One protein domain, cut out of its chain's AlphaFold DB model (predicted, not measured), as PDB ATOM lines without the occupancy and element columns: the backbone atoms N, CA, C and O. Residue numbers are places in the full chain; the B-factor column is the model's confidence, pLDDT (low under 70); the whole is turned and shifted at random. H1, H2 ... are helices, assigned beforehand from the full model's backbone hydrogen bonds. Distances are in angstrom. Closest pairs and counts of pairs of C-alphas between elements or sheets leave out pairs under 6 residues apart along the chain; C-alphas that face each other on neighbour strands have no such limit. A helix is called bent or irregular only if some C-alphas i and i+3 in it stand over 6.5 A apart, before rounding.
ATOM      1  N   LEU A 150     175.493 208.925 286.247       87.81
ATOM      2  CA  LEU A 150     174.862 210.183 286.675       87.81
ATOM      3  C   LEU A 150     174.511 211.107 285.501       87.81
ATOM      4  O   LEU A 150     173.933 212.174 285.713       87.81
ATOM      5  N   GLU A 151     174.775 210.676 284.267       82.75
ATOM      6  CA  GLU A 151     174.543 211.428 283.025       82.75
ATOM      7  C   GLU A 151     173.077 211.849 282.892       82.75
ATOM      8  O   GLU A 151     172.729 212.903 282.372       82.75
ATOM      9  N   TRP A 152     172.167 211.022 283.405       76.06
ATOM     10  CA  TRP A 152     170.735 211.310 283.378       76.06
ATOM     11  C   TRP A 152     170.314 212.490 284.249       76.06
ATOM     12  O   TRP A 152     169.269 213.083 283.987       76.06
ATOM     13  N   GLY A 153     171.078 212.803 285.293       79.56
ATOM     14  CA  GLY A 153     170.796 213.945 286.155       79.56
ATOM     15  C   GLY A 153     171.513 215.224 285.721       79.56
ATOM     16  O   GLY A 153     171.267 216.275 286.304       79.56
ATOM     17  N   MET A 154     172.361 215.150 284.693       83.94
ATOM     18  CA  MET A 154     172.981 216.310 284.065       83.94
ATOM     19  C   MET A 154     171.970 216.939 283.103       83.94
ATOM     20  O   MET A 154     171.525 216.297 282.149       83.94
ATOM     21  N   GLU A 155     171.601 218.199 283.345       86.19
ATOM     22  CA  GLU A 155     170.536 218.887 282.601       86.19
ATOM     23  C   GLU A 155     170.750 218.801 281.084       86.19
ATOM     24  O   GLU A 155     169.864 218.343 280.361       86.19
ATOM     25  N   TYR A 156     171.960 219.117 280.620       85.88
ATOM     26  CA  TYR A 156     172.316 219.089 279.202       85.88
ATOM     27  C   TYR A 156     172.100 217.715 278.547       85.88
ATOM     28  O   TYR A 156     171.436 217.618 277.518       85.88
ATOM     29  N   GLU A 157     172.602 216.634 279.148       85.50
ATOM     30  CA  GLU A 157     172.490 215.290 278.566       85.50
ATOM     31  C   GLU A 157     171.051 214.766 278.610       85.50
ATOM     32  O   GLU A 157     170.603 214.076 277.690       85.50
ATOM     33  N   SER A 158     170.303 215.126 279.656       85.56
ATOM     34  CA  SER A 158     168.883 214.794 279.768       85.56
ATOM     35  C   SER A 158     168.045 215.494 278.687       85.56
ATOM     36  O   SER A 158     167.203 214.851 278.047       85.56
ATOM     37  N   LEU A 159     168.321 216.779 278.424       89.38
ATOM     38  CA  LEU A 159     167.682 217.569 277.372       89.38
ATOM     39  C   LEU A 159     168.051 217.037 275.992       89.38
ATOM     40  O   LEU A 159     167.166 216.843 275.164       89.38
ATOM     41  N   GLN A 160     169.322 216.716 275.769       89.88
ATOM     42  CA  GLN A 160     169.791 216.171 274.501       89.88
ATOM     43  C   GLN A 160     169.115 214.828 274.181       89.88
ATOM     44  O   GLN A 160     168.552 214.657 273.102       89.88
ATOM     45  N   LYS A 161     169.050 213.896 275.142       88.19
ATOM     46  CA  LYS A 161     168.314 212.626 274.978       88.19
ATOM     47  C   LYS A 161     166.827 212.843 274.711       88.19
ATOM     48  O   LYS A 161     166.218 212.106 273.936       88.19
ATOM     49  N   LYS A 162     166.208 213.828 275.372       91.50
ATOM     50  CA  LYS A 162     164.814 214.202 275.102       91.50
ATOM     51  C   LYS A 162     164.661 214.737 273.678       91.50
ATOM     52  O   LYS A 162     163.726 214.312 273.010       91.50
ATOM     53  N   SER A 163     165.583 215.582 273.225       93.06
ATOM     54  CA  SER A 163     165.617 216.126 271.868       93.06
ATOM     55  C   SER A 163     165.691 215.017 270.823       93.06
ATOM     56  O   SER A 163     164.853 214.994 269.933       93.06
ATOM     57  N   TYR A 164     166.601 214.047 270.971       91.25
ATOM     58  CA  TYR A 164     166.701 212.924 270.028       91.25
ATOM     59  C   TYR A 164     165.425 212.090 269.958       91.25
ATOM     60  O   TYR A 164     164.985 211.734 268.874       91.25
ATOM     61  N   ARG A 165     164.796 211.795 271.105       91.12
ATOM     62  CA  ARG A 165     163.533 211.037 271.115       91.12
ATOM     63  C   ARG A 165     162.406 211.788 270.417       91.12
ATOM     64  O   ARG A 165     161.618 211.162 269.716       91.12
ATOM     65  N   LEU A 166     162.314 213.099 270.648       94.06
ATOM     66  CA  LEU A 166     161.298 213.936 270.016       94.06
ATOM     67  C   LEU A 166     161.542 214.044 268.514       94.06
ATOM     68  O   LEU A 166     160.632 213.718 267.769       94.06
ATOM     69  N   GLY A 167     162.767 214.365 268.090       93.75
ATOM     70  CA  GLY A 167     163.121 214.426 266.672       93.75
ATOM     71  C   GLY A 167     162.868 213.098 265.959       93.75
ATOM     72  O   GLY A 167     162.208 213.077 264.933       93.75
ATOM     73  N   ALA A 168     163.291 211.968 266.542       93.75
ATOM     74  CA  ALA A 168     163.041 210.645 265.959       93.75
ATOM     75  C   ALA A 168     161.545 210.336 265.815       93.75
ATOM     76  O   ALA A 168     161.144 209.689 264.855       93.75
ATOM     77  N   SER A 169     160.724 210.776 266.772       95.12
ATOM     78  CA  SER A 169     159.271 210.589 266.690       95.12
ATOM     79  C   SER A 169     158.653 211.501 265.632       95.12
ATOM     80  O   SER A 169     157.775 211.064 264.903       95.12
ATOM     81  N   GLU A 170     159.110 212.752 265.554       97.00
ATOM     82  CA  GLU A 170     158.634 213.747 264.595       97.00
ATOM     83  C   GLU A 170     158.922 213.319 263.153       97.00
ATOM     84  O   GLU A 170     157.983 213.233 262.372       97.00
ATOM     85  N   GLU A 171     160.161 212.936 262.830       96.88
ATOM     86  CA  GLU A 171     160.524 212.446 261.489       96.88
ATOM     87  C   GLU A 171     159.707 211.211 261.084       96.88
ATOM     88  O   GLU A 171     159.187 211.138 259.975       96.88
ATOM     89  N   VAL A 172     159.526 210.249 261.999       97.69
ATOM     90  CA  VAL A 172     158.709 209.056 261.727       97.69
ATOM     91  C   VAL A 172     157.244 209.421 261.485       97.69
ATOM     92  O   VAL A 172     156.609 208.823 260.622       97.69
ATOM     93  N   PHE A 173     156.689 210.377 262.233       98.06
ATOM     94  CA  PHE A 173     155.304 210.803 262.032       98.06
ATOM     95  C   PHE A 173     155.114 211.587 260.736       98.06
ATOM     96  O   PHE A 173     154.093 211.390 260.084       98.06
ATOM     97  N   LEU A 174     156.078 212.425 260.349       98.12
ATOM     98  CA  LEU A 174     156.055 213.125 259.065       98.12
ATOM     99  C   LEU A 174     156.085 212.135 257.897       98.12
ATOM    100  O   LEU A 174     155.242 212.226 257.009       98.12
ATOM    101  N   GLU A 175     156.975 211.140 257.944       98.44
ATOM    102  CA  GLU A 175     157.038 210.072 256.939       98.44
ATOM    103  C   GLU A 175     155.717 209.282 256.878       98.44
ATOM    104  O   GLU A 175     155.159 209.055 255.808       98.44
ATOM    105  N   GLN A 176     155.147 208.912 258.030       98.31
ATOM    106  CA  GLN A 176     153.853 208.220 258.081       98.31
ATOM    107  C   GLN A 176     152.697 209.061 257.517       98.31
ATOM    108  O   GLN A 176     151.802 208.515 256.868       98.31
ATOM    109  N   GLU A 177     152.686 210.369 257.776       98.50
ATOM    110  CA  GLU A 177     151.686 211.295 257.240       98.50
ATOM    111  C   GLU A 177     151.819 211.435 255.717       98.50
ATOM    112  O   GLU A 177     150.810 211.370 255.011       98.50
ATOM    113  N   GLU A 178     153.045 211.549 255.199       98.38
ATOM    114  CA  GLU A 178     153.325 211.590 253.759       98.38
ATOM    115  C   GLU A 178     152.836 210.318 253.053       98.38
ATOM    116  O   GLU A 178     152.057 210.402 252.097       98.38
ATOM    117  N   GLN A 179     153.199 209.141 253.572       98.19
ATOM    118  CA  GLN A 179     152.743 207.853 253.040       98.19
ATOM    119  C   GLN A 179     151.213 207.720 253.081       98.19
ATOM    120  O   GLN A 179     150.592 207.282 252.109       98.19
ATOM    121  N   SER A 180     150.581 208.171 254.173       98.19
ATOM    122  CA  SER A 180     149.120 208.176 254.307       98.19
ATOM    123  C   SER A 180     148.433 209.084 253.284       98.19
ATOM    124  O   SER A 180     147.333 208.754 252.842       98.19
ATOM    125  N   LEU A 181     149.018 210.231 252.934       98.38
ATOM    126  CA  LEU A 181     148.473 211.125 251.905       98.38
ATOM    127  C   LEU A 181     148.705 210.577 250.491       98.38
ATOM    128  O   LEU A 181     147.901 210.838 249.594       98.38
ATOM    129  N   GLY A 182     149.786 209.818 250.301       97.75
ATOM    130  CA  GLY A 182     150.147 209.173 249.041       97.75
ATOM    131  C   GLY A 182     149.442 207.841 248.753       97.75
ATOM    132  O   GLY A 182     149.599 207.329 247.646       97.75
ATOM    133  N   ASP A 183     148.680 207.292 249.706       97.88
ATOM    134  CA  ASP A 183     148.022 205.972 249.624       97.88
ATOM    135  C   ASP A 183     149.005 204.825 249.301       97.88
ATOM    136  O   ASP A 183     148.720 203.919 248.514       97.88
ATOM    137  N   TYR A 184     150.200 204.874 249.899       98.25
ATOM    138  CA  TYR A 184     151.202 203.807 249.824       98.25
ATOM    139  C   TYR A 184     151.785 203.495 251.206       98.25
ATOM    140  O   TYR A 184     151.528 204.195 252.181       98.25
ATOM    141  N   TYR A 185     152.540 202.399 251.299       98.06
ATOM    142  CA  TYR A 185     153.222 201.981 252.520       98.06
ATOM    143  C   TYR A 185     154.633 201.506 252.184       98.06
ATOM    144  O   TYR A 185     154.794 200.608 251.356       98.06
ATOM    145  N   ASP A 186     155.626 202.114 252.823       98.38
ATOM    146  CA  ASP A 186     157.051 201.831 252.658       98.38
ATOM    147  C   ASP A 186     157.696 201.750 254.052       98.38
ATOM    148  O   ASP A 186     157.918 202.759 254.734       98.38
ATOM    149  N   GLU A 187     157.933 200.522 254.519       98.12
ATOM    150  CA  GLU A 187     158.507 200.285 255.844       98.12
ATOM    151  C   GLU A 187     159.994 200.655 255.902       98.12
ATOM    152  O   GLU A 187     160.483 201.093 256.949       98.12
ATOM    153  N   GLU A 188     160.705 200.542 254.779       98.31
ATOM    154  CA  GLU A 188     162.104 200.917 254.649       98.31
ATOM    155  C   GLU A 188     162.305 202.428 254.783       98.31
ATOM    156  O   GLU A 188     163.258 202.852 255.443       98.31
ATOM    157  N   ALA A 189     161.401 203.242 254.235       98.12
ATOM    158  CA  ALA A 189     161.436 204.696 254.391       98.12
ATOM    159  C   ALA A 189     161.228 205.119 255.858       98.12
ATOM    160  O   ALA A 189     162.017 205.898 256.399       98.12
ATOM    161  N   ILE A 190     160.262 204.513 256.560       97.94
ATOM    162  CA  ILE A 190     160.043 204.746 258.001       97.94
ATOM    163  C   ILE A 190     161.269 204.318 258.820       97.94
ATOM    164  O   ILE A 190     161.707 205.032 259.730       97.94
ATOM    165  N   ALA A 191     161.845 203.153 258.504       97.12
ATOM    166  CA  ALA A 191     163.051 202.667 259.163       97.12
ATOM    167  C   ALA A 191     164.241 203.608 258.924       97.12
ATOM    168  O   ALA A 191     165.000 203.884 259.857       97.12
ATOM    169  N   TYR A 192     164.383 204.140 257.709       97.69
ATOM    170  CA  TYR A 192     165.411 205.115 257.363       97.69
ATOM    171  C   TYR A 192     165.231 206.437 258.124       97.69
ATOM    172  O   TYR A 192     166.203 206.937 258.698       97.69
ATOM    173  N   ALA A 193     164.002 206.959 258.217       96.69
ATOM    174  CA  ALA A 193     163.685 208.157 258.998       96.69
ATOM    175  C   ALA A 193     164.100 207.985 260.471       96.69
ATOM    176  O   ALA A 193     164.841 208.806 261.018       96.69
ATOM    177  N   TYR A 194     163.745 206.853 261.090       95.25
ATOM    178  CA  TYR A 194     164.174 206.527 262.454       95.25
ATOM    179  C   TYR A 194     165.698 206.350 262.580       95.25
ATOM    180  O   TYR A 194     166.318 206.808 263.551       95.25
ATOM    181  N   TYR A 195     166.323 205.674 261.612       95.50
ATOM    182  CA  TYR A 195     167.765 205.426 261.593       95.50
ATOM    183  C   TYR A 195     168.568 206.726 261.524       95.50
ATOM    184  O   TYR A 195     169.551 206.874 262.250       95.50
ATOM    185  N   SER A 196     168.124 207.691 260.715       93.69
ATOM    186  CA  SER A 196     168.824 208.963 260.510       93.69
ATOM    187  C   SER A 196     169.118 209.701 261.827       93.69
ATOM    188  O   SER A 196     170.199 210.267 261.990       93.69
ATOM    189  N   ILE A 197     168.211 209.601 262.805       91.12
ATOM    190  CA  ILE A 197     168.349 210.219 264.131       91.12
ATOM    191  C   ILE A 197     168.986 209.265 265.150       91.12
ATOM    192  O   ILE A 197     169.791 209.682 265.988       91.12
ATOM    193  N   SER A 198     168.656 207.973 265.103       91.44
ATOM    194  CA  SER A 198     169.200 206.996 266.059       91.44
ATOM    195  C   SER A 198     170.677 206.652 265.818       91.44
ATOM    196  O   SER A 198     171.365 206.271 266.768       91.44
ATOM    197  N   ASN A 199     171.204 206.874 264.610       93.81
ATOM    198  CA  ASN A 199     172.609 206.642 264.265       93.81
ATOM    199  C   ASN A 199     173.587 207.448 265.143       93.81
ATOM    200  O   ASN A 199     174.601 206.921 265.599       93.81
ATOM    201  N   GLU A 200     173.276 208.709 265.462       90.50
ATOM    202  CA  GLU A 200     174.130 209.513 266.351       90.50
ATOM    203  C   GLU A 200     174.136 208.951 267.784       90.50
ATOM    204  O   GLU A 200     175.181 208.874 268.440       90.50
ATOM    205  N   CYS A 201     172.976 208.486 268.257       89.56
ATOM    206  CA  CYS A 201     172.861 207.826 269.555       89.56
ATOM    207  C   CYS A 201     173.688 206.533 269.598       89.56
ATOM    208  O   CYS A 201     174.358 206.277 270.602       89.56
ATOM    209  N   GLN A 202     173.664 205.746 268.518       93.44
ATOM    210  CA  GLN A 202     174.474 204.540 268.382       93.44
ATOM    211  C   GLN A 202     175.971 204.869 268.405       93.44
ATOM    212  O   GLN A 202     176.688 204.324 269.244       93.44
ATOM    213  N   CYS A 203     176.428 205.812 267.575       94.06
ATOM    214  CA  CYS A 203     177.825 206.255 267.548       94.06
ATOM    215  C   CYS A 203     178.323 206.654 268.945       94.06
ATOM    216  O   CYS A 203     179.402 206.246 269.378       94.06
ATOM    217  N   ARG A 204     177.526 207.427 269.692       88.56
ATOM    218  CA  ARG A 204     177.886 207.840 271.054       88.56
ATOM    219  C   ARG A 204     177.952 206.660 272.022       88.56
ATOM    220  O   ARG A 204     178.849 206.614 272.860       88.56
ATOM    221  N   ALA A 205     177.020 205.714 271.927       90.06
ATOM    222  CA  ALA A 205     177.044 204.513 272.757       90.06
ATOM    223  C   ALA A 205     178.294 203.660 272.478       90.06
ATOM    224  O   ALA A 205     178.934 203.187 273.417       90.06
ATOM    225  N   GLU A 206     178.677 203.523 271.208       95.38
ATOM    226  CA  GLU A 206     179.894 202.822 270.790       95.38
ATOM    227  C   GLU A 206     181.159 203.514 271.304       95.38
ATOM    228  O   GLU A 206     182.057 202.842 271.807       95.38
ATOM    229  N   GLN A 207     181.219 204.848 271.250       93.38
ATOM    230  CA  GLN A 207     182.331 205.622 271.808       93.38
ATOM    231  C   GLN A 207     182.466 205.436 273.321       93.38
ATOM    232  O   GLN A 207     183.574 205.226 273.811       93.38
ATOM    233  N   ILE A 208     181.349 205.469 274.055       88.12
ATOM    234  CA  ILE A 208     181.340 205.231 275.504       88.12
ATOM    235  C   ILE A 208     181.842 203.814 275.795       88.12
ATOM    236  O   ILE A 208     182.794 203.659 276.549       88.12
ATOM    237  N   ALA A 209     181.302 202.790 275.127       91.62
ATOM    238  CA  ALA A 209     181.772 201.411 275.286       91.62
ATOM    239  C   ALA A 209     183.261 201.242 274.909       91.62
ATOM    240  O   ALA A 209     183.985 200.463 275.530       91.62
ATOM    241  N   ALA A 210     183.696 201.989 273.890       94.56
ATOM    242  CA  ALA A 210     185.072 202.314 273.524       94.56
ATOM    243  C   ALA A 210     185.950 202.637 274.736       94.56
ATOM    244  O   ALA A 210     186.889 201.920 275.095       94.56
ATOM    245  N   GLN A 211     185.591 203.754 275.359       90.69
ATOM    246  CA  GLN A 211     186.285 204.337 276.492       90.69
ATOM    247  C   GLN A 211     186.256 203.412 277.707       90.69
ATOM    248  O   GLN A 211     187.286 203.184 278.326       90.69
ATOM    249  N   ASP A 212     185.110 202.798 277.990       90.38
ATOM    250  CA  ASP A 212     184.944 201.902 279.133       90.38
ATOM    251  C   ASP A 212     185.893 200.710 279.085       90.38
ATOM    252  O   ASP A 212     186.415 200.268 280.107       90.38
ATOM    253  N   ARG A 213     186.097 200.167 277.881       93.38
ATOM    254  CA  ARG A 213     187.039 199.075 277.659       93.38
ATOM    255  C   ARG A 213     188.458 199.527 277.968       93.38
ATOM    256  O   ARG A 213     189.163 198.819 278.677       93.38
ATOM    257  N   LYS A 214     188.836 200.708 277.474       93.50
ATOM    258  CA  LYS A 214     190.151 201.298 277.715       93.50
ATOM    259  C   LYS A 214     190.386 201.549 279.207       93.50
ATOM    260  O   LYS A 214     191.403 201.117 279.729       93.50
ATOM    261  N   ASP A 215     189.423 202.153 279.901       86.88
ATOM    262  CA  ASP A 215     189.530 202.451 281.335       86.88
ATOM    263  C   ASP A 215     189.748 201.172 282.165       86.88
ATOM    264  O   ASP A 215     190.520 201.157 283.123       86.88
ATOM    265  N   ILE A 216     189.085 200.073 281.786       89.94
ATOM    266  CA  ILE A 216     189.259 198.765 282.430       89.94
ATOM    267  C   ILE A 216     190.626 198.154 282.098       89.94
ATOM    268  O   ILE A 216     191.264 197.588 282.983       89.94
ATOM    269  N   GLU A 217     191.068 198.232 280.843       93.88
ATOM    270  CA  GLU A 217     192.390 197.750 280.430       93.88
ATOM    271  C   GLU A 217     193.502 198.480 281.193       93.88
ATOM    272  O   GLU A 217     194.380 197.821 281.754       93.88
ATOM    273  N   ASP A 218     193.406 199.806 281.299       89.50
ATOM    274  CA  ASP A 218     194.341 200.647 282.043       89.50
ATOM    275  C   ASP A 218     194.346 200.270 283.537       89.50
ATOM    276  O   ASP A 218     195.412 200.031 284.104       89.50
ATOM    277  N   TYR A 219     193.170 200.093 284.157       89.88
ATOM    278  CA  TYR A 219     193.040 199.654 285.556       89.88
ATOM    279  C   TYR A 219     193.638 198.263 285.829       89.88
ATOM    280  O   TYR A 219     194.128 197.988 286.919       89.88
ATOM    281  N   ILE A 220     193.574 197.350 284.856       91.12
ATOM    282  CA  ILE A 220     194.100 195.982 284.987       91.12
ATOM    283  C   ILE A 220     195.629 195.926 284.791       91.12
ATOM    284  O   ILE A 220     196.270 194.941 285.190       91.12
ATOM    285  N   LEU A 221     196.203 196.918 284.108       89.94
ATOM    286  CA  LEU A 221     197.628 196.995 283.783       89.94
ATOM    287  C   LEU A 221     198.429 197.882 284.747       89.94
ATOM    288  O   LEU A 221     199.642 197.685 284.834       89.94
ATOM    289  N   SER A 222     197.778 198.818 285.445       80.38
ATOM    290  CA  SER A 222     198.360 199.619 286.532       80.38
ATOM    291  C   SER A 222     198.589 198.804 287.801       80.38
ATOM    292  O   SER A 222     199.677 198.945 288.403       80.38
TER     293      SER A 222
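AT A GLANCE: This is residues 150 to 222 of the 222 residues of an uncharacterized protein of Fragilariopsis cylindrus CCMP1102 (UniProt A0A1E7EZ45). A long, slender helical hairpin: H1 runs out, the chain turns through a tight link, and H2 folds back beside it, so that the two helices meet along part of their length only. H2 is kinked, and its last part, residues 202 to 221, sticks out with Ser 222 as a free arm, while the beginning of H1, residues 155 to 160, also stands free. The printed part has 73 residues with two named helices, H1 then H2, and no named strand; the class is all helix. The whole is an extended rod, with a radius of gyration of the C-alphas of 17.9 A and spans of 63 by 27 by 10 A.

HOW THE PARTS SIT: The longest helix, H2, residues 187 to 221, has a kink of 49 degrees near residue 197. It is neither bent nor irregular, but only just: C-alphas 197 and 200 are 6.2 A apart. H2 touches H1, residues 155 to 182, with 17 pairs of C-alphas within 8 A. The closest C-alphas of the two are those of Ala 168 and Tyr 194, 5.5 A apart. H1 touches with residues 164 to 176 alone, and H2 with residues 189 to 198 alone. They form a helical hairpin, at a shallow tilt of 25 degrees, opposite ways. In H1 every O i to N i+4 pair is within hydrogen-bond range; in H2, 28 of 31 are.

IN THESE COORDINATES: H2 measures 48.2 A from C-alpha 187 at (158.507, 200.285, 255.844) to C-alpha 221 at (197.628, 196.995, 283.783). H1 measures 40.5 A and begins with C-alpha 155 at (170.536, 218.887, 282.601).

THE WHOLE: The two C-alphas farthest apart, those of Asp 183 and Ser 222, are 62.7 A apart. The printed part has no cut, and its one link between named helices, H1 to H2, is tight, with 4 residues. The mean pLDDT of the printed part is 92.7, and no printed residue is under 70.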